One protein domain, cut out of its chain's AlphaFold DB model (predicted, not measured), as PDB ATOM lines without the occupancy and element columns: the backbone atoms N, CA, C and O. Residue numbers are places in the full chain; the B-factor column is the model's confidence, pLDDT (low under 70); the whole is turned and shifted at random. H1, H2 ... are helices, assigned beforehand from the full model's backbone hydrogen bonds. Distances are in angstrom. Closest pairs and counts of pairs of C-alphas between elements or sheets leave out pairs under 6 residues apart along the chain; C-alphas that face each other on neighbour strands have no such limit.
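AT A GLANCE: This is residues 456 to 594 of the 594 residues of an uncharacterized protein of Actinobacteria bacterium (UniProt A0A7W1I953). A cluster of helices makes one end of the domain and long loops make much of the other: H1 is in the cluster's middle, with H5, H7 and H8 packed round it, H6 packed on H8 and H2 on H5. The two short helices H3 and H4 are in the loop-rich part, which also holds the first residues, most of residues 516 to 533 and the last residues. The printed part has 139 residues with eight named helices, H1 to H8 in order along the chain, and no named strand. Its class is all helix, although under half of the residues, 60, are in named elements. The whole is compact, with a radius of gyration of the C-alphas of 14.7 A, and rounded, spanning 41 by 35 by 28 A.

HOW THE PARTS SIT: Residues 467 to 468, before the first helix, pair in parallel with residues 530 to 531. H1, residues 473 to 482, touches H5, residues 534 to 545, at a steep tilt of 50 degrees; the closest C-alphas, of Val 476 and Ala 540, are 5.2 A apart. H2, residues 487 to 493, runs opposite ways to H5 at a shallow tilt of 4 degrees and touches residues 540 to 544 of it alone, closest at the C-alphas of Asp 491 and Arg 541, 5.5 A. H3, residues 497 to 500, and H4, residues 512 to 515, only just touch, with 3 pairs of C-alphas within 8 A, the closest those of Tyr 498 and Ala 514 at 7.1 A. H1 and H3 are apart. H6, residues 548 to 557, touches H8, residues 569 to 576, closest at the C-alphas of Val 551 and Val 576, 5.9 A, and is only just about perpendicular to it at 71 degrees. H7, residues 559 to 563, touches H1, closest at the C-alphas of Arg 474 and Val 563, 4.6 A. H8 touches H1 too, with the C-alphas of Ala 473 and Thr 569 closest at 4.0 A. In H1, H5, H6, H7 and H8 every O i to N i+4 pair is within hydrogen-bond range; in H2 0 of 3 are, against 3 of 4 O i to N i+3 pairs, and H3 and H4 are too short for an O i to N i+4 pair.

IN THESE COORDINATES: H1 begins at C-alpha 473 (363.692, 324.677, 127.585) and is 14.2 A long. H5, the longest helix, is 17.0 A long, and H6 is 14.1 A. H8 ends at C-alpha 576 (360.975, 336.045, 126.502).

THE WHOLE: The two C-alphas farthest apart, of Gly 505 and Ala 557, are 45.4 A apart. The printed part has no cut, and the links H3 to H4 and H4 to H5 are long. Confidence is low, under 70, in residues 497 to 510, 521 to 525 and 593 to 594.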
ATOM      1  N   ALA A 456     370.017 317.756 121.263       96.75
ATOM      2  CA  ALA A 456     369.065 316.663 121.450       96.75
ATOM      3  C   ALA A 456     369.380 315.494 120.489       96.75
ATOM      4  O   ALA A 456     369.996 315.709 119.437       96.75
ATOM      5  N   PRO A 457     368.957 314.255 120.801       95.00
ATOM      6  CA  PRO A 457     369.117 313.136 119.881       95.00
ATOM      7  C   PRO A 457     368.378 313.385 118.566       95.00
ATOM      8  O   PRO A 457     367.252 313.879 118.541       95.00
ATOM      9  N   THR A 458     369.017 313.015 117.461       93.75
ATOM     10  CA  THR A 458     368.462 313.119 116.100       93.75
ATOM     11  C   THR A 458     367.918 311.786 115.589       93.75
ATOM     12  O   THR A 458     367.199 311.752 114.590       93.75
ATOM     13  N   GLU A 459     368.243 310.701 116.290       90.75
ATOM     14  CA  GLU A 459     367.768 309.336 116.079       90.75
ATOM     15  C   GLU A 459     367.389 308.728 117.444       90.75
ATOM     16  O   GLU A 459     367.914 309.160 118.478       90.75
ATOM     17  N   PRO A 460     366.442 307.778 117.479       90.00
ATOM     18  CA  PRO A 460     366.028 307.133 118.717       90.00
ATOM     19  C   PRO A 460     367.171 306.309 119.326       90.00
ATOM     20  O   PRO A 460     368.066 305.833 118.627       90.00
ATOM     21  N   GLY A 461     367.120 306.121 120.644       87.94
ATOM     22  CA  GLY A 461     368.110 305.352 121.387       87.94
ATOM     23  C   GLY A 461     368.037 303.838 121.132       87.94
ATOM     24  O   GLY A 461     367.252 303.364 120.300       87.94
ATOM     25  N   PRO A 462     368.834 303.044 121.872       85.50
ATOM     26  CA  PRO A 462     368.832 301.589 121.777       85.50
ATOM     27  C   PRO A 462     367.421 301.007 121.869       85.50
ATOM     28  O   PRO A 462     366.633 301.339 122.754       85.50
ATOM     29  N   GLY A 463     367.085 300.142 120.912       84.44
ATOM     30  CA  GLY A 463     365.745 299.586 120.818       84.44
ATOM     31  C   GLY A 463     364.682 300.585 120.352       84.44
ATOM     32  O   GLY A 463     363.516 300.369 120.639       84.44
ATOM     33  N   GLY A 464     365.031 301.670 119.662       86.25
ATOM     34  CA  GLY A 464     364.045 302.584 119.081       86.25
ATOM     35  C   GLY A 464     363.243 303.384 120.113       86.25
ATOM     36  O   GLY A 464     362.152 303.851 119.790       86.25
ATOM     37  N   LEU A 465     363.744 303.503 121.346       90.62
ATOM     38  CA  LEU A 465     363.109 304.303 122.390       90.62
ATOM     39  C   LEU A 465     363.489 305.782 122.230       90.62
ATOM     40  O   LEU A 465     364.676 306.087 122.080       90.62
ATOM     41  N   PRO A 466     362.518 306.706 122.280       92.00
ATOM     42  CA  PRO A 466     362.807 308.133 122.285       92.00
ATOM     43  C   PRO A 466     363.411 308.569 123.628       92.00
ATOM     44  O   PRO A 466     363.162 307.956 124.667       92.00
ATOM     45  N   GLN A 467     364.144 309.681 123.635       94.88
ATOM     46  CA  GLN A 467     364.521 310.373 124.862       94.88
ATOM     47  C   GLN A 467     363.387 311.295 125.325       94.88
ATOM     48  O   GLN A 467     362.867 312.106 124.560       94.88
ATOM     49  N   VAL A 468     363.025 311.226 126.603       95.31
ATOM     50  CA  VAL A 468     362.085 312.185 127.194       95.31
ATOM     51  C   VAL A 468     362.818 313.500 127.464       95.31
ATOM     52  O   VAL A 468     363.801 313.523 128.205       95.31
ATOM     53  N   ILE A 469     362.336 314.594 126.869       96.19
ATOM     54  CA  ILE A 469     362.833 315.964 127.106       96.19
ATOM     55  C   ILE A 469     361.756 316.869 127.723       96.19
ATOM     56  O   ILE A 469     361.816 318.091 127.616       96.19
ATOM     57  N   ALA A 470     360.769 316.246 128.372       95.69
ATOM     58  CA  ALA A 470     359.651 316.894 129.041       95.69
ATOM     59  C   ALA A 470     360.108 317.977 130.034       95.69
ATOM     60  O   ALA A 470     360.933 317.718 130.912       95.69
ATOM     61  N   GLY A 471     359.548 319.181 129.903       97.25
ATOM     62  CA  GLY A 471     359.796 320.320 130.787       97.25
ATOM     63  C   GLY A 471     361.127 321.040 130.574       97.25
ATOM     64  O   GLY A 471     361.443 321.946 131.347       97.25
ATOM     65  N   GLN A 472     361.906 320.662 129.558       98.31
ATOM     66  CA  GLN A 472     363.216 321.250 129.271       98.31
ATOM     67  C   GLN A 472     363.087 322.367 128.228       98.31
ATOM     68  O   GLN A 472     362.544 322.151 127.139       98.31
ATOM     69  N   ALA A 473     363.688 323.530 128.497       98.44
ATOM     70  CA  ALA A 473     363.692 324.677 127.585       98.44
ATOM     71  C   ALA A 473     364.186 324.303 126.178       98.44
ATOM     72  O   ALA A 473     363.594 324.723 125.182       98.44
ATOM     73  N   ARG A 474     365.204 323.436 126.080       98.25
ATOM     74  CA  ARG A 474     365.755 322.970 124.800       98.25
ATOM     75  C   ARG A 474     364.729 322.261 123.916       98.25
ATOM     76  O   ARG A 474     364.808 322.373 122.698       98.25
ATOM     77  N   GLY A 475     363.743 321.573 124.503       97.44
ATOM     78  CA  GLY A 475     362.663 320.929 123.754       97.44
ATOM     79  C   GLY A 475     361.725 321.940 123.100       97.44
ATOM     80  O   GLY A 475     361.281 321.727 121.971       97.44
ATOM     81  N   VAL A 476     361.488 323.070 123.766       98.25
ATOM     82  CA  VAL A 476     360.699 324.187 123.237       98.25
ATOM     83  C   VAL A 476     361.493 324.985 122.200       98.25
ATOM     84  O   VAL A 476     360.953 325.308 121.143       98.25
ATOM     85  N   VAL A 477     362.786 325.241 122.444       98.50
ATOM     86  CA  VAL A 477     363.682 325.882 121.462       98.50
ATOM     87  C   VAL A 477     363.792 325.041 120.191       98.50
ATOM     88  O   VAL A 477     363.730 325.599 119.101       98.50
ATOM     89  N   LEU A 478     363.880 323.712 120.305       98.25
ATOM     90  CA  LEU A 478     363.871 322.791 119.164       98.25
ATOM     91  C   LEU A 478     362.629 323.004 118.290       98.25
ATOM     92  O   LEU A 478     362.758 323.223 117.086       98.25
ATOM     93  N   LEU A 479     361.430 322.972 118.882       97.69
ATOM     94  CA  LEU A 479     360.183 323.179 118.140       97.69
ATOM     95  C   LEU A 479     360.134 324.581 117.525       97.69
ATOM     96  O   LEU A 479     359.790 324.721 116.351       97.69
ATOM     97  N   TRP A 480     360.544 325.607 118.276       97.88
ATOM     98  CA  TRP A 480     360.601 326.980 117.777       97.88
ATOM     99  C   TRP A 480     361.531 327.126 116.560       97.88
ATOM    100  O   TRP A 480     361.130 327.695 115.541       97.88
ATOM    101  N   LEU A 481     362.740 326.554 116.631       98.31
ATOM    102  CA  LEU A 481     363.710 326.505 115.534       98.31
ATOM    103  C   LEU A 481     363.154 325.746 114.330       98.31
ATOM    104  O   LEU A 481     363.218 326.232 113.204       98.31
ATOM    105  N   ALA A 482     362.556 324.578 114.554       97.50
ATOM    106  CA  ALA A 482     361.936 323.810 113.486       97.50
ATOM    107  C   ALA A 482     360.755 324.562 112.850       97.50
ATOM    108  O   ALA A 482     360.493 324.368 111.673       97.50
ATOM    109  N   GLY A 483     360.064 325.459 113.561       96.88
ATOM    110  CA  GLY A 483     358.972 326.274 113.017       96.88
ATOM    111  C   GLY A 483     359.402 327.498 112.192       96.88
ATOM    112  O   GLY A 483     358.562 328.117 111.530       96.88
ATOM    113  N   ARG A 484     360.691 327.866 112.189       97.38
ATOM    114  CA  ARG A 484     361.193 329.077 111.507       97.38
ATOM    115  C   ARG A 484     360.856 329.058 110.022       97.38
ATOM    116  O   ARG A 484     361.062 328.050 109.372       97.38
ATOM    117  N   GLY A 485     360.321 330.145 109.466       95.00
ATOM    118  CA  GLY A 485     359.960 330.228 108.040       95.00
ATOM    119  C   GLY A 485     358.638 329.553 107.634       95.00
ATOM    120  O   GLY A 485     358.240 329.680 106.484       95.00
ATOM    121  N   MET A 486     357.905 328.896 108.548       94.69
ATOM    122  CA  MET A 486     356.594 328.289 108.228       94.69
ATOM    123  C   MET A 486     355.410 329.266 108.301       94.69
ATOM    124  O   MET A 486     354.286 328.909 107.928       94.69
ATOM    125  N   GLY A 487     355.619 330.464 108.855       92.94
ATOM    126  CA  GLY A 487     354.545 331.406 109.176       92.94
ATOM    127  C   GLY A 487     353.479 330.769 110.076       92.94
ATOM    128  O   GLY A 487     353.796 330.017 110.996       92.94
ATOM    129  N   ALA A 488     352.201 330.999 109.764       88.88
ATOM    130  CA  ALA A 488     351.068 330.458 110.526       88.88
ATOM    131  C   ALA A 488     351.021 328.916 110.595       88.88
ATOM    132  O   ALA A 488     350.326 328.353 111.438       88.88
ATOM    133  N   ARG A 489     351.754 328.204 109.725       90.00
ATOM    134  CA  ARG A 489     351.816 326.733 109.756       90.00
ATOM    135  C   ARG A 489     352.719 326.195 110.872       90.00
ATOM    136  O   ARG A 489     352.608 325.008 111.162       90.00
ATOM    137  N   ALA A 490     353.561 327.027 111.498       92.62
ATOM    138  CA  ALA A 490     354.455 326.615 112.587       92.62
ATOM    139  C   ALA A 490     353.691 326.003 113.770       92.62
ATOM    140  O   ALA A 490     354.112 324.995 114.323       92.62
ATOM    141  N   ASP A 491     352.509 326.542 114.085       89.06
ATOM    142  CA  ASP A 491     351.634 326.031 115.144       89.06
ATOM    143  C   ASP A 491     351.307 324.536 114.978       89.06
ATOM    144  O   ASP A 491     351.267 323.799 115.959       89.06
ATOM    145  N   LYS A 492     351.160 324.056 113.731       86.94
ATOM    146  CA  LYS A 492     350.887 322.638 113.446       86.94
ATOM    147  C   LYS A 492     352.032 321.717 113.868       86.94
ATOM    148  O   LYS A 492     351.762 320.569 114.187       86.94
ATOM    149  N   LEU A 493     353.273 322.207 113.882       87.81
ATOM    150  CA  LEU A 493     354.452 321.446 114.303       87.81
ATOM    151  C   LEU A 493     354.476 321.212 115.822       87.81
ATOM    152  O   LEU A 493     355.094 320.267 116.283       87.81
ATOM    153  N   ALA A 494     353.787 322.054 116.596       89.12
ATOM    154  CA  ALA A 494     353.635 321.914 118.044       89.12
ATOM    155  C   ALA A 494     352.236 321.402 118.437       89.12
ATOM    156  O   ALA A 494     351.748 321.644 119.544       89.12
ATOM    157  N   ARG A 495     351.560 320.696 117.526       86.00
ATOM    158  CA  ARG A 495     350.371 319.897 117.835       86.00
ATOM    159  C   ARG A 495     350.765 318.430 117.830       86.00
ATOM    160  O   ARG A 495     351.637 318.026 117.071       86.00
ATOM    161  N   SER A 496     350.102 317.632 118.662       73.25
ATOM    162  CA  SER A 496     350.254 316.182 118.576       73.25
ATOM    163  C   SER A 496     349.768 315.711 117.206       73.25
ATOM    164  O   SER A 496     348.599 315.925 116.870       73.25
ATOM    165  N   ASP A 497     350.630 315.040 116.439       64.94
ATOM    166  CA  ASP A 497     350.257 314.447 115.145       64.94
ATOM    167  C   ASP A 497     349.145 313.390 115.310       64.94
ATOM    168  O   ASP A 497     348.383 313.107 114.382       64.94
ATOM    169  N   TYR A 498     348.986 312.850 116.523       54.56
ATOM    170  CA  TYR A 498     347.948 311.879 116.861       54.56
ATOM    171  C   TYR A 498     346.566 312.503 117.079       54.56
ATOM    172  O   TYR A 498     345.555 311.853 116.811       54.56
ATOM    173  N   ALA A 499     346.493 313.773 117.488       48.12
ATOM    174  CA  ALA A 499     345.218 314.443 117.739       48.12
ATOM    175  C   ALA A 499     344.384 314.651 116.458       48.12
ATOM    176  O   ALA A 499     343.177 314.861 116.543       48.12
ATOM    177  N   GLY A 500     345.009 314.588 115.275       44.72
ATOM    178  CA  GLY A 500     344.344 314.779 113.983       44.72
ATOM    179  C   GLY A 500     343.783 313.510 113.328       44.72
ATOM    180  O   GLY A 500     342.977 313.629 112.409       44.72
ATOM    181  N   ARG A 501     344.197 312.308 113.760       51.34
ATOM    182  CA  ARG A 501     343.748 311.027 113.165       51.34
ATOM    183  C   ARG A 501     342.748 310.254 114.021       51.34
ATOM    184  O   ARG A 501     342.104 309.341 113.506       51.34
ATOM    185  N   SER A 502     342.591 310.609 115.294       46.78
ATOM    186  CA  SER A 502     341.503 310.093 116.126       46.78
ATOM    187  C   SER A 502     340.163 310.528 115.532       46.78
ATOM    188  O   SER A 502     339.963 311.709 115.240       46.78
ATOM    189  N   ARG A 503     339.245 309.580 115.305       50.31
ATOM    190  CA  ARG A 503     337.912 309.902 114.773       50.31
ATOM    191  C   ARG A 503     337.215 310.897 115.709       50.31
ATOM    192  O   ARG A 503     337.399 310.794 116.923       50.31
ATOM    193  N   PRO A 504     336.370 311.815 115.201       42.75
ATOM    194  CA  PRO A 504     335.520 312.638 116.057       42.75
ATOM    195  C   PRO A 504     334.650 311.717 116.932       42.75
ATOM    196  O   PRO A 504     333.721 311.089 116.433       42.75
ATOM    197  N   GLY A 505     335.003 311.564 118.212       48.19
ATOM    198  CA  GLY A 505     334.353 310.628 119.142       48.19
ATOM    199  C   GLY A 505     335.303 309.662 119.857       48.19
ATOM    200  O   GLY A 505     334.985 309.241 120.970       48.19
ATOM    201  N   ASP A 506     336.490 309.394 119.303       50.31
ATOM    202  CA  ASP A 506     337.587 308.811 120.078       50.31
ATOM    203  C   ASP A 506     338.059 309.901 121.033       50.31
ATOM    204  O   ASP A 506     338.773 310.833 120.656       50.31
ATOM    205  N   ARG A 507     337.551 309.847 122.269       44.84
ATOM    206  CA  ARG A 507     337.945 310.775 123.326       44.84
ATOM    207  C   ARG A 507     339.465 310.865 123.347       44.84
ATOM    208  O   ARG A 507     340.150 309.847 123.307       44.84
ATOM    209  N   VAL A 508     339.928 312.105 123.451       44.31
ATOM    210  CA  VAL A 508     341.288 312.616 123.670       44.31
ATOM    211  C   VAL A 508     341.908 311.996 124.940       44.31
ATOM    212  O   VAL A 508     342.212 312.670 125.915       44.31
ATOM    213  N   GLY A 509     342.035 310.673 124.950       44.28
ATOM    214  CA  GLY A 509     342.449 309.828 126.064       44.28
ATOM    215  C   GLY A 509     343.760 309.109 125.780       44.28
ATOM    216  O   GLY A 509     344.014 308.057 126.355       44.28
ATOM    217  N   GLY A 510     344.593 309.649 124.888       60.34
ATOM    218  CA  GLY A 510     346.010 309.315 124.917       60.34
ATOM    219  C   GLY A 510     346.596 309.824 126.233       60.34
ATOM    220  O   GLY A 510     346.272 310.940 126.651       60.34
ATOM    221  N   ASP A 511     347.422 309.018 126.893       74.81
ATOM    222  CA  ASP A 511     348.241 309.464 128.022       74.81
ATOM    223  C   ASP A 511     349.134 310.661 127.629       74.81
ATOM    224  O   ASP A 511     349.204 311.071 126.462       74.81
ATOM    225  N   ALA A 512     349.794 311.284 128.608       73.62
ATOM    226  CA  ALA A 512     350.656 312.441 128.355       73.62
ATOM    227  C   ALA A 512     351.726 312.148 127.284       73.62
ATOM    228  O   ALA A 512     352.023 313.022 126.471       73.62
ATOM    229  N   THR A 513     352.216 310.904 127.210       78.12
ATOM    230  CA  THR A 513     353.138 310.437 126.168       78.12
ATOM    231  C   THR A 513     352.545 310.567 124.768       78.12
ATOM    232  O   THR A 513     353.188 311.143 123.895       78.12
ATOM    233  N   ALA A 514     351.321 310.092 124.524       74.69
ATOM    234  CA  ALA A 514     350.678 310.229 123.214       74.69
ATOM    235  C   ALA A 514     350.386 311.700 122.852       74.69
ATOM    236  O   ALA A 514     350.553 312.120 121.702       74.69
ATOM    237  N   ARG A 515     349.993 312.514 123.840       78.62
ATOM    238  CA  ARG A 515     349.757 313.956 123.647       78.62
ATOM    239  C   ARG A 515     351.043 314.749 123.406       78.62
ATOM    240  O   ARG A 515     350.988 315.788 122.761       78.62
ATOM    241  N   GLY A 516     352.176 314.253 123.887       75.88
ATOM    242  CA  GLY A 516     353.506 314.831 123.711       75.88
ATOM    243  C   GLY A 516     354.155 314.587 122.347       75.88
ATOM    244  O   GLY A 516     355.273 315.039 122.114       75.88
ATOM    245  N   MET A 517     353.495 313.857 121.444       81.25
ATOM    246  CA  MET A 517     354.089 313.411 120.181       81.25
ATOM    247  C   MET A 517     353.926 314.408 119.039       81.25
ATOM    248  O   MET A 517     352.938 314.370 118.309       81.25
ATOM    249  N   ALA A 518     354.935 315.256 118.857       83.62
ATOM    250  CA  ALA A 518     355.030 316.197 117.738       83.62
ATOM    251  C   ALA A 518     355.926 315.708 116.580       83.62
ATOM    252  O   ALA A 518     356.055 316.391 115.564       83.62
ATOM    253  N   TRP A 519     356.589 314.552 116.721       86.06
ATOM    254  CA  TRP A 519     357.485 314.041 115.685       86.06
ATOM    255  C   TRP A 519     356.710 313.334 114.568       86.06
ATOM    256  O   TRP A 519     356.050 312.319 114.810       86.06
ATOM    257  N   SER A 520     356.851 313.828 113.339       79.94
ATOM    258  CA  SER A 520     356.174 313.280 112.167       79.94
ATOM    259  C   SER A 520     356.748 311.941 111.710       79.94
ATOM    260  O   SER A 520     357.942 311.670 111.822       79.94
ATOM    261  N   GLY A 521     355.889 311.096 111.135       68.62
ATOM    262  CA  GLY A 521     356.330 309.913 110.392       68.62
ATOM    263  C   GLY A 521     356.497 308.611 111.181       68.62
ATOM    264  O   GLY A 521     356.996 307.643 110.601       68.62
ATOM    265  N   ALA A 522     356.020 308.528 112.431       68.44
ATOM    266  CA  ALA A 522     356.043 307.297 113.240       68.44
ATOM    267  C   ALA A 522     355.531 306.062 112.475       68.44
ATOM    268  O   ALA A 522     356.199 305.031 112.424       68.44
ATOM    269  N   CYS A 523     354.409 306.197 111.763       66.38
ATOM    270  CA  CYS A 523     353.825 305.096 110.988       66.38
ATOM    271  C   CYS A 523     354.532 304.786 109.666       66.38
ATOM    272  O   CYS A 523     354.218 303.795 109.016       66.38
ATOM    273  N   TYR A 524     355.501 305.606 109.275       67.38
ATOM    274  CA  TYR A 524     356.313 305.408 108.078       67.38
ATOM    275  C   TYR A 524     357.739 304.971 108.435       67.38
ATOM    276  O   TYR A 524     358.665 305.222 107.661       67.38
ATOM    277  N   GLY A 525     357.919 304.352 109.609       67.25
ATOM    278  CA  GLY A 525     359.198 303.822 110.083       67.25
ATOM    279  C   GLY A 525     360.129 304.859 110.717       67.25
ATOM    280  O   GLY A 525     361.308 304.568 110.905       67.25
ATOM    281  N   GLU A 526     359.639 306.060 111.047       74.69
ATOM    282  CA  GLU A 526     360.410 307.065 111.788       74.69
ATOM    283  C   GLU A 526     359.978 307.131 113.245       74.69
ATOM    284  O   GLU A 526     359.154 307.952 113.632       74.69
ATOM    285  N   ASN A 527     360.585 306.291 114.078       79.75
ATOM    286  CA  ASN A 527     360.502 306.490 115.519       79.75
ATOM    287  C   ASN A 527     361.126 307.848 115.858       79.75
ATOM    288  O   ASN A 527     362.307 308.076 115.577       79.75
ATOM    289  N   GLY A 528     360.325 308.749 116.429       85.94
ATOM    290  CA  GLY A 528     360.816 310.040 116.892       85.94
ATOM    291  C   GLY A 528     361.934 309.845 117.923       85.94
ATOM    292  O   GLY A 528     361.835 308.942 118.752       85.94
ATOM    293  N   PRO A 529     363.007 310.646 117.888       92.50
ATOM    294  CA  PRO A 529     364.103 310.551 118.838       92.50
ATOM    295  C   PRO A 529     363.777 311.192 120.187       92.50
ATOM    296  O   PRO A 529     364.490 310.946 121.157       92.50
ATOM    297  N   VAL A 530     362.720 312.008 120.261       93.94
ATOM    298  CA  VAL A 530     362.353 312.775 121.453       93.94
ATOM    299  C   VAL A 530     360.845 312.752 121.711       93.94
ATOM    300  O   VAL A 530     360.055 312.681 120.769       93.94
ATOM    301  N   VAL A 531     360.456 312.839 122.987       92.94
ATOM    302  CA  VAL A 531     359.065 313.068 123.423       92.94
ATOM    303  C   VAL A 531     359.002 314.307 124.309       92.94
ATOM    304  O   VAL A 531     359.852 314.493 125.185       92.94
ATOM    305  N   TRP A 532     357.979 315.128 124.091       95.12
ATOM    306  CA  TRP A 532     357.711 316.356 124.837       95.12
ATOM    307  C   TRP A 532     356.622 316.154 125.888       95.12
ATOM    308  O   TRP A 532     355.808 315.240 125.774       95.12
ATOM    309  N   ALA A 533     356.547 317.042 126.879       95.19
ATOM    310  CA  ALA A 533     355.320 317.188 127.652       95.19
ATOM    311  C   ALA A 533     354.279 317.993 126.850       95.19
ATOM    312  O   ALA A 533     354.655 318.868 126.062       95.19
ATOM    313  N   PRO A 534     352.967 317.792 127.075       93.88
ATOM    314  CA  PRO A 534     351.929 318.653 126.499       93.88
ATOM    315  C   PRO A 534     352.162 320.150 126.770       93.88
ATOM    316  O   PRO A 534     351.869 320.994 125.921       93.88
ATOM    317  N   GLN A 535     352.738 320.477 127.931       96.38
ATOM    318  CA  GLN A 535     353.121 321.832 128.326       96.38
ATOM    319  C   GLN A 535     354.199 322.425 127.410       96.38
ATOM    320  O   GLN A 535     354.112 323.599 127.063       96.38
ATOM    321  N   ASP A 536     355.175 321.631 126.964       97.56
ATOM    322  CA  ASP A 536     356.227 322.106 126.055       97.56
ATOM    323  C   ASP A 536     355.657 322.420 124.665       97.56
ATOM    324  O   ASP A 536     356.052 323.398 124.028       97.56
ATOM    325  N   LEU A 537     354.675 321.634 124.213       95.88
ATOM    326  CA  LEU A 537     353.956 321.890 122.963       95.88
ATOM    327  C   LEU A 537     353.146 323.194 123.036       95.88
ATOM    328  O   LEU A 537     353.182 324.008 122.116       95.88
ATOM    329  N   GLU A 538     352.436 323.431 124.142       96.06
ATOM    330  CA  GLU A 538     351.761 324.712 124.399       96.06
ATOM    331  C   GLU A 538     352.761 325.876 124.477       96.06
ATOM    332  O   GLU A 538     352.527 326.922 123.872       96.06
ATOM    333  N   ALA A 539     353.901 325.695 125.150       97.81
ATOM    334  CA  ALA A 539     354.952 326.705 125.242       97.81
ATOM    335  C   ALA A 539     355.494 327.087 123.856       97.81
ATOM    336  O   ALA A 539     355.596 328.273 123.543       97.81
ATOM    337  N   ALA A 540     355.766 326.103 122.995       97.69
ATOM    338  CA  ALA A 540     356.211 326.345 121.624       97.69
ATOM    339  C   ALA A 540     355.168 327.131 120.813       97.69
ATOM    340  O   ALA A 540     355.523 328.085 120.121       97.69
ATOM    341  N   ARG A 541     353.874 326.807 120.953       96.88
ATOM    342  CA  ARG A 541     352.784 327.567 120.312       96.88
ATOM    343  C   ARG A 541     352.737 329.022 120.769       96.88
ATOM    344  O   ARG A 541     352.575 329.914 119.938       96.88
ATOM    345  N   ARG A 542     352.963 329.286 122.059       97.81
ATOM    346  CA  ARG A 542     353.069 330.662 122.569       97.81
ATOM    347  C   ARG A 542     354.285 331.397 122.007       97.81
ATOM    348  O   ARG A 542     354.156 332.563 121.650       97.81
ATOM    349  N   LEU A 543     355.430 330.726 121.858       97.69
ATOM    350  CA  LEU A 543     356.601 331.323 121.206       97.69
ATOM    351  C   LEU A 543     356.365 331.616 119.718       97.69
ATOM    352  O   LEU A 543     356.881 332.608 119.215       97.69
ATOM    353  N   PHE A 544     355.585 330.795 119.007       97.00
ATOM    354  CA  PHE A 544     355.204 331.083 117.619       97.00
ATOM    355  C   PHE A 544     354.275 332.293 117.487       97.00
ATOM    356  O   PHE A 544     354.316 332.970 116.462       97.00
ATOM    357  N   ALA A 545     353.444 332.553 118.498       96.38
ATOM    358  CA  ALA A 545     352.548 333.707 118.541       96.38
ATOM    359  C   ALA A 545     353.242 335.001 119.009       96.38
ATOM    360  O   ALA A 545     352.715 336.090 118.785       96.38
ATOM    361  N   ALA A 546     354.395 334.889 119.670       96.94
ATOM    362  CA  ALA A 546     355.187 336.023 120.125       96.94
ATOM    363  C   ALA A 546     355.947 336.706 118.972       96.94
ATOM    364  O   ALA A 546     356.120 336.148 117.884       96.94
ATOM    365  N   ASP A 547     356.439 337.923 119.226       96.88
ATOM    366  CA  ASP A 547     357.273 338.636 118.260       96.88
ATOM    367  C   ASP A 547     358.556 337.851 117.957       96.88
ATOM    368  O   ASP A 547     359.374 337.551 118.829       96.88
ATOM    369  N   THR A 548     358.740 337.523 116.680       95.44
ATOM    370  CA  THR A 548     359.828 336.662 116.222       95.44
ATOM    371  C   THR A 548     361.208 337.254 116.515       95.44
ATOM    372  O   THR A 548     362.114 336.498 116.874       95.44
ATOM    373  N   ALA A 549     361.384 338.570 116.358       96.50
ATOM    374  CA  ALA A 549     362.672 339.218 116.586       96.50
ATOM    375  C   ALA A 549     363.045 339.177 118.074       96.50
ATOM    376  O   ALA A 549     364.178 338.845 118.414       96.50
ATOM    377  N   THR A 550     362.065 339.408 118.948       97.44
ATOM    378  CA  THR A 550     362.206 339.321 120.406       97.44
ATOM    379  C   THR A 550     362.601 337.913 120.850       97.44
ATOM    380  O   THR A 550     363.599 337.754 121.555       97.44
ATOM    381  N   VAL A 551     361.887 336.874 120.391       97.56
ATOM    382  CA  VAL A 551     362.225 335.477 120.724       97.56
ATOM    383  C   VAL A 551     363.632 335.136 120.229       97.56
ATOM    384  O   VAL A 551     364.432 334.586 120.982       97.56
ATOM    385  N   GLN A 552     363.964 335.492 118.984       97.00
ATOM    386  CA  GLN A 552     365.272 335.201 118.398       97.00
ATOM    387  C   GLN A 552     366.413 335.902 119.142       97.00
ATOM    388  O   GLN A 552     367.434 335.266 119.404       97.00
ATOM    389  N   ALA A 553     366.248 337.175 119.512       97.06
ATOM    390  CA  ALA A 553     367.237 337.919 120.285       97.06
ATOM    391  C   ALA A 553     367.448 337.291 121.673       97.06
ATOM    392  O   ALA A 553     368.588 337.028 122.058       97.06
ATOM    393  N   ALA A 554     366.360 336.974 122.385       97.75
ATOM    394  CA  ALA A 554     366.418 336.349 123.706       97.75
ATOM    395  C   ALA A 554     367.082 334.963 123.665       97.75
ATOM    396  O   ALA A 554     367.965 334.681 124.479       97.75
ATOM    397  N   VAL A 555     366.695 334.119 122.700       97.56
ATOM    398  CA  VAL A 555     367.255 332.772 122.518       97.56
ATOM    399  C   VAL A 555     368.728 332.831 122.126       97.56
ATOM    400  O   VAL A 555     369.530 332.101 122.699       97.56
ATOM    401  N   SER A 556     369.110 333.720 121.205       96.19
ATOM    402  CA  SER A 556     370.505 333.846 120.760       96.19
ATOM    403  C   SER A 556     371.416 334.352 121.880       96.19
ATOM    404  O   SER A 556     372.497 333.804 122.082       96.19
ATOM    405  N   ALA A 557     370.968 335.352 122.648       97.75
ATOM    406  CA  ALA A 557     371.734 335.908 123.765       97.75
ATOM    407  C   ALA A 557     371.927 334.911 124.921       97.75
ATOM    408  O   ALA A 557     372.912 334.993 125.650       97.75
ATOM    409  N   ASN A 558     371.005 333.956 125.081       98.31
ATOM    410  CA  ASN A 558     371.005 332.978 126.171       98.31
ATOM    411  C   ASN A 558     371.146 331.534 125.662       98.31
ATOM    412  O   ASN A 558     370.691 330.599 126.322       98.31
ATOM    413  N   TRP A 559     371.770 331.340 124.495       98.25
ATOM    414  CA  TRP A 559     371.788 330.049 123.802       98.25
ATOM    415  C   TRP A 559     372.281 328.905 124.692       98.25
ATOM    416  O   TRP A 559     371.563 327.927 124.882       98.25
ATOM    417  N   ALA A 560     373.462 329.065 125.303       98.19
ATOM    418  CA  ALA A 560     374.070 328.051 126.169       98.19
ATOM    419  C   ALA A 560     373.168 327.659 127.350       98.19
ATOM    420  O   ALA A 560     373.104 326.489 127.711       98.19
ATOM    421  N   ARG A 561     372.424 328.622 127.911       98.38
ATOM    422  CA  ARG A 561     371.466 328.370 128.989       98.38
ATOM    423  C   ARG A 561     370.271 327.568 128.483       98.38
ATOM    424  O   ARG A 561     369.887 326.594 129.113       98.38
ATOM    425  N   PHE A 562     369.663 327.954 127.363       98.31
ATOM    426  CA  PHE A 562     368.426 327.312 126.909       98.31
ATOM    427  C   PHE A 562     368.617 325.949 126.248       98.31
ATOM    428  O   PHE A 562     367.648 325.196 126.171       98.31
ATOM    429  N   VAL A 563     369.826 325.611 125.796       98.12
ATOM    430  CA  VAL A 563     370.143 324.250 125.329       98.12
ATOM    431  C   VAL A 563     370.560 323.307 126.466       98.12
ATOM    432  O   VAL A 563     370.600 322.094 126.259       98.12
ATOM    433  N   ASP A 564     370.832 323.837 127.664       98.00
ATOM    434  CA  ASP A 564     371.159 323.034 128.839       98.00
ATOM    435  C   ASP A 564     369.945 322.188 129.288       98.00
ATOM    436  O   ASP A 564     368.835 322.722 129.411       98.00
ATOM    437  N   PRO A 565     370.110 320.874 129.544       97.75
ATOM    438  CA  PRO A 565     369.015 320.006 129.978       97.75
ATOM    439  C   PRO A 565     368.384 320.398 131.323       97.75
ATOM    440  O   PRO A 565     367.266 319.965 131.598       97.75
ATOM    441  N   GLY A 566     369.095 321.156 132.163       97.81
ATOM    442  CA  GLY A 566     368.643 321.603 133.479       97.81
ATOM    443  C   GLY A 566     367.769 322.856 133.449       97.81
ATOM    444  O   GLY A 566     367.077 323.123 134.428       97.81
ATOM    445  N   THR A 567     367.744 323.602 132.341       98.38
ATOM    446  CA  THR A 567     366.918 324.811 132.234       98.38
ATOM    447  C   THR A 567     365.460 324.457 131.948       98.38
ATOM    448  O   THR A 567     365.140 323.827 130.935       98.38
ATOM    449  N   ALA A 568     364.549 324.909 132.812       98.31
ATOM    450  CA  ALA A 568     363.129 324.599 132.691       98.31
ATOM    451  C   ALA A 568     362.423 325.407 131.584       98.31
ATOM    452  O   ALA A 568     362.725 326.577 131.345       98.31
ATOM    453  N   THR A 569     361.387 324.825 130.970       98.25
ATOM    454  CA  THR A 569     360.533 325.485 129.961       98.25
ATOM    455  C   THR A 569     359.991 326.844 130.426       98.25
ATOM    456  O   THR A 569     359.999 327.813 129.668       98.25
ATOM    457  N   ASN A 570     359.562 326.963 131.686       98.38
ATOM    458  CA  ASN A 570     359.023 328.224 132.206       98.38
ATOM    459  C   ASN A 570     360.089 329.321 132.366       98.38
ATOM    460  O   ASN A 570     359.744 330.497 132.291       98.38
ATOM    461  N   GLU A 571     361.368 328.972 132.532       98.38
ATOM    462  CA  GLU A 571     362.449 329.966 132.574       98.38
ATOM    463  C   GLU A 571     362.683 330.606 131.203       98.38
ATOM    464  O   GLU A 571     362.894 331.819 131.110       98.38
ATOM    465  N   LEU A 572     362.597 329.809 130.133       98.31
ATOM    466  CA  LEU A 572     362.624 330.313 128.760       98.31
ATOM    467  C   LEU A 572     361.466 331.284 128.523       98.31
ATOM    468  O   LEU A 572     361.693 332.410 128.084       98.31
ATOM    469  N   LEU A 573     360.237 330.877 128.856       98.44
ATOM    470  CA  LEU A 573     359.052 331.720 128.669       98.44
ATOM    471  C   LEU A 573     359.159 333.033 129.453       98.44
ATOM    472  O   LEU A 573     358.926 334.096 128.881       98.44
ATOM    473  N   ALA A 574     359.596 332.975 130.714       98.19
ATOM    474  CA  ALA A 574     359.812 334.161 131.536       98.19
ATOM    475  C   ALA A 574     360.845 335.117 130.917       98.19
ATOM    476  O   ALA A 574     360.614 336.322 130.886       98.19
ATOM    477  N   THR A 575     361.944 334.591 130.367       98.12
ATOM    478  CA  THR A 575     362.989 335.412 129.728       98.12
ATOM    479  C   THR A 575     362.491 336.112 128.461       98.12
ATOM    480  O   THR A 575     362.907 337.228 128.168       98.12
ATOM    481  N   VAL A 576     361.589 335.475 127.713       97.81
ATOM    482  CA  VAL A 576     360.975 336.045 126.502       97.81
ATOM    483  C   VAL A 576     359.809 336.994 126.839       97.81
ATOM    484  O   VAL A 576     359.352 337.738 125.975       97.81
ATOM    485  N   GLY A 577     359.322 337.003 128.085       97.75
ATOM    486  CA  GLY A 577     358.152 337.788 128.494       97.75
ATOM    487  C   GLY A 577     356.814 337.123 128.142       97.75
ATOM    488  O   GLY A 577     355.808 337.802 127.958       97.75
ATOM    489  N   VAL A 578     356.792 335.793 128.029       97.81
ATOM    490  CA  VAL A 578     355.599 334.986 127.738       97.81
ATOM    491  C   VAL A 578     355.094 334.322 129.021       97.81
ATOM    492  O   VAL A 578     355.874 333.864 129.853       97.81
ATOM    493  N   ALA A 579     353.770 334.241 129.185       97.88
ATOM    494  CA  ALA A 579     353.153 333.617 130.356       97.88
ATOM    495  C   ALA A 579     353.558 332.129 130.505       97.88
ATOM    496  O   ALA A 579     353.594 331.412 129.497       97.88
ATOM    497  N   PRO A 580     353.788 331.629 131.738       97.62
ATOM    498  CA  PRO A 580     354.194 330.245 131.988       97.62
ATOM    499  C   PRO A 580     353.085 329.233 131.653       97.62
ATOM    500  O   PRO A 580     351.898 329.569 131.616       97.62
ATOM    501  N   VAL A 581     353.473 327.975 131.429       97.25
ATOM    502  CA  VAL A 581     352.575 326.855 131.060       97.25
ATOM    503  C   VAL A 581     352.333 325.857 132.200       97.25
ATOM    504  O   VAL A 581     351.635 324.864 132.013       97.25
ATOM    505  N   GLY A 582     352.878 326.129 133.389       96.00
ATOM    506  CA  GLY A 582     352.813 325.226 134.541       96.00
ATOM    507  C   GLY A 582     353.899 324.139 134.518       96.00
ATOM    508  O   GLY A 582     354.779 324.169 133.652       96.00
ATOM    509  N   PRO A 583     353.908 323.221 135.501       95.25
ATOM    510  CA  PRO A 583     354.857 322.111 135.542       95.25
ATOM    511  C   PRO A 583     354.558 321.082 134.443       95.25
ATOM    512  O   PRO A 583     353.399 320.858 134.094       95.25
ATOM    513  N   ALA A 584     355.603 320.445 133.912       94.75
ATOM    514  CA  ALA A 584     355.456 319.386 132.919       94.75
ATOM    515  C   ALA A 584     354.771 318.147 133.516       94.75
ATOM    516  O   ALA A 584     355.124 317.688 134.604       94.75
ATOM    517  N   GLU A 585     353.808 317.590 132.782       93.25
ATOM    518  CA  GLU A 585     353.248 316.273 133.084       93.25
ATOM    519  C   GLU A 585     354.306 315.175 132.926       93.25
ATOM    520  O   GLU A 585     355.222 315.276 132.107       93.25
ATOM    521  N   HIS A 586     354.157 314.093 133.693       93.12
ATOM    522  CA  HIS A 586     355.023 312.928 133.560       93.12
ATOM    523  C   HIS A 586     354.813 312.248 132.200       93.12
ATOM    524  O   HIS A 586     353.686 311.927 131.826       93.12
ATOM    525  N   VAL A 587     355.912 312.007 131.483       91.44
ATOM    526  CA  VAL A 587     355.940 311.359 130.169       91.44
ATOM    527  C   VAL A 587     356.916 310.190 130.217       91.44
ATOM    528  O   VAL A 587     358.045 310.331 130.681       91.44
ATOM    529  N   GLU A 588     356.489 309.046 129.693       91.31
ATOM    530  CA  GLU A 588     357.313 307.841 129.586       91.31
ATOM    531  C   GLU A 588     357.831 307.653 128.159       91.31
ATOM    532  O   GLU A 588     357.083 307.823 127.191       91.31
ATOM    533  N   ALA A 589     359.087 307.221 128.021       89.06
ATOM    534  CA  ALA A 589     359.617 306.750 126.747       89.06
ATOM    535  C   ALA A 589     358.946 305.424 126.368       89.06
ATOM    536  O   ALA A 589     359.098 304.420 127.065       89.06
ATOM    537  N   ARG A 590     358.237 305.395 125.239       87.19
ATOM    538  CA  ARG A 590     357.626 304.173 124.704       87.19
ATOM    539  C   ARG A 590     358.013 303.985 123.247       87.19
ATOM    540  O   ARG A 590     358.183 304.955 122.512       87.19
ATOM    541  N   ARG A 591     358.151 302.723 122.826       80.06
ATOM    542  CA  ARG A 591     358.229 302.405 121.397       80.06
ATOM    543  C   ARG A 591     356.880 302.709 120.774       80.06
ATOM    544  O   ARG A 591     355.850 302.307 121.311       80.06
ATOM    545  N   TYR A 592     356.912 303.352 119.621       71.50
ATOM    546  CA  TYR A 592     355.708 303.578 118.846       71.50
ATOM    547  C   TYR A 592     355.488 302.397 117.906       71.50
ATOM    548  O   TYR A 592     356.374 302.014 117.146       71.50
ATOM    549  N   THR A 593     354.301 301.805 117.996       66.88
ATOM    550  CA  THR A 593     353.806 300.807 117.049       66.88
ATOM    551  C   THR A 593     352.628 301.410 116.305       66.88
ATOM    552  O   THR A 593     351.590 301.680 116.912       66.88
ATOM    553  N   CYS A 594     352.818 301.626 115.009       61.31
ATOM    554  CA  CYS A 594     351.732 301.600 114.044       61.31
ATOM    555  C   CYS A 594     351.662 300.170 113.469       61.31
ATOM    556  O   CYS A 594     350.573 299.799 113.003       61.31
TER     557      CYS A 594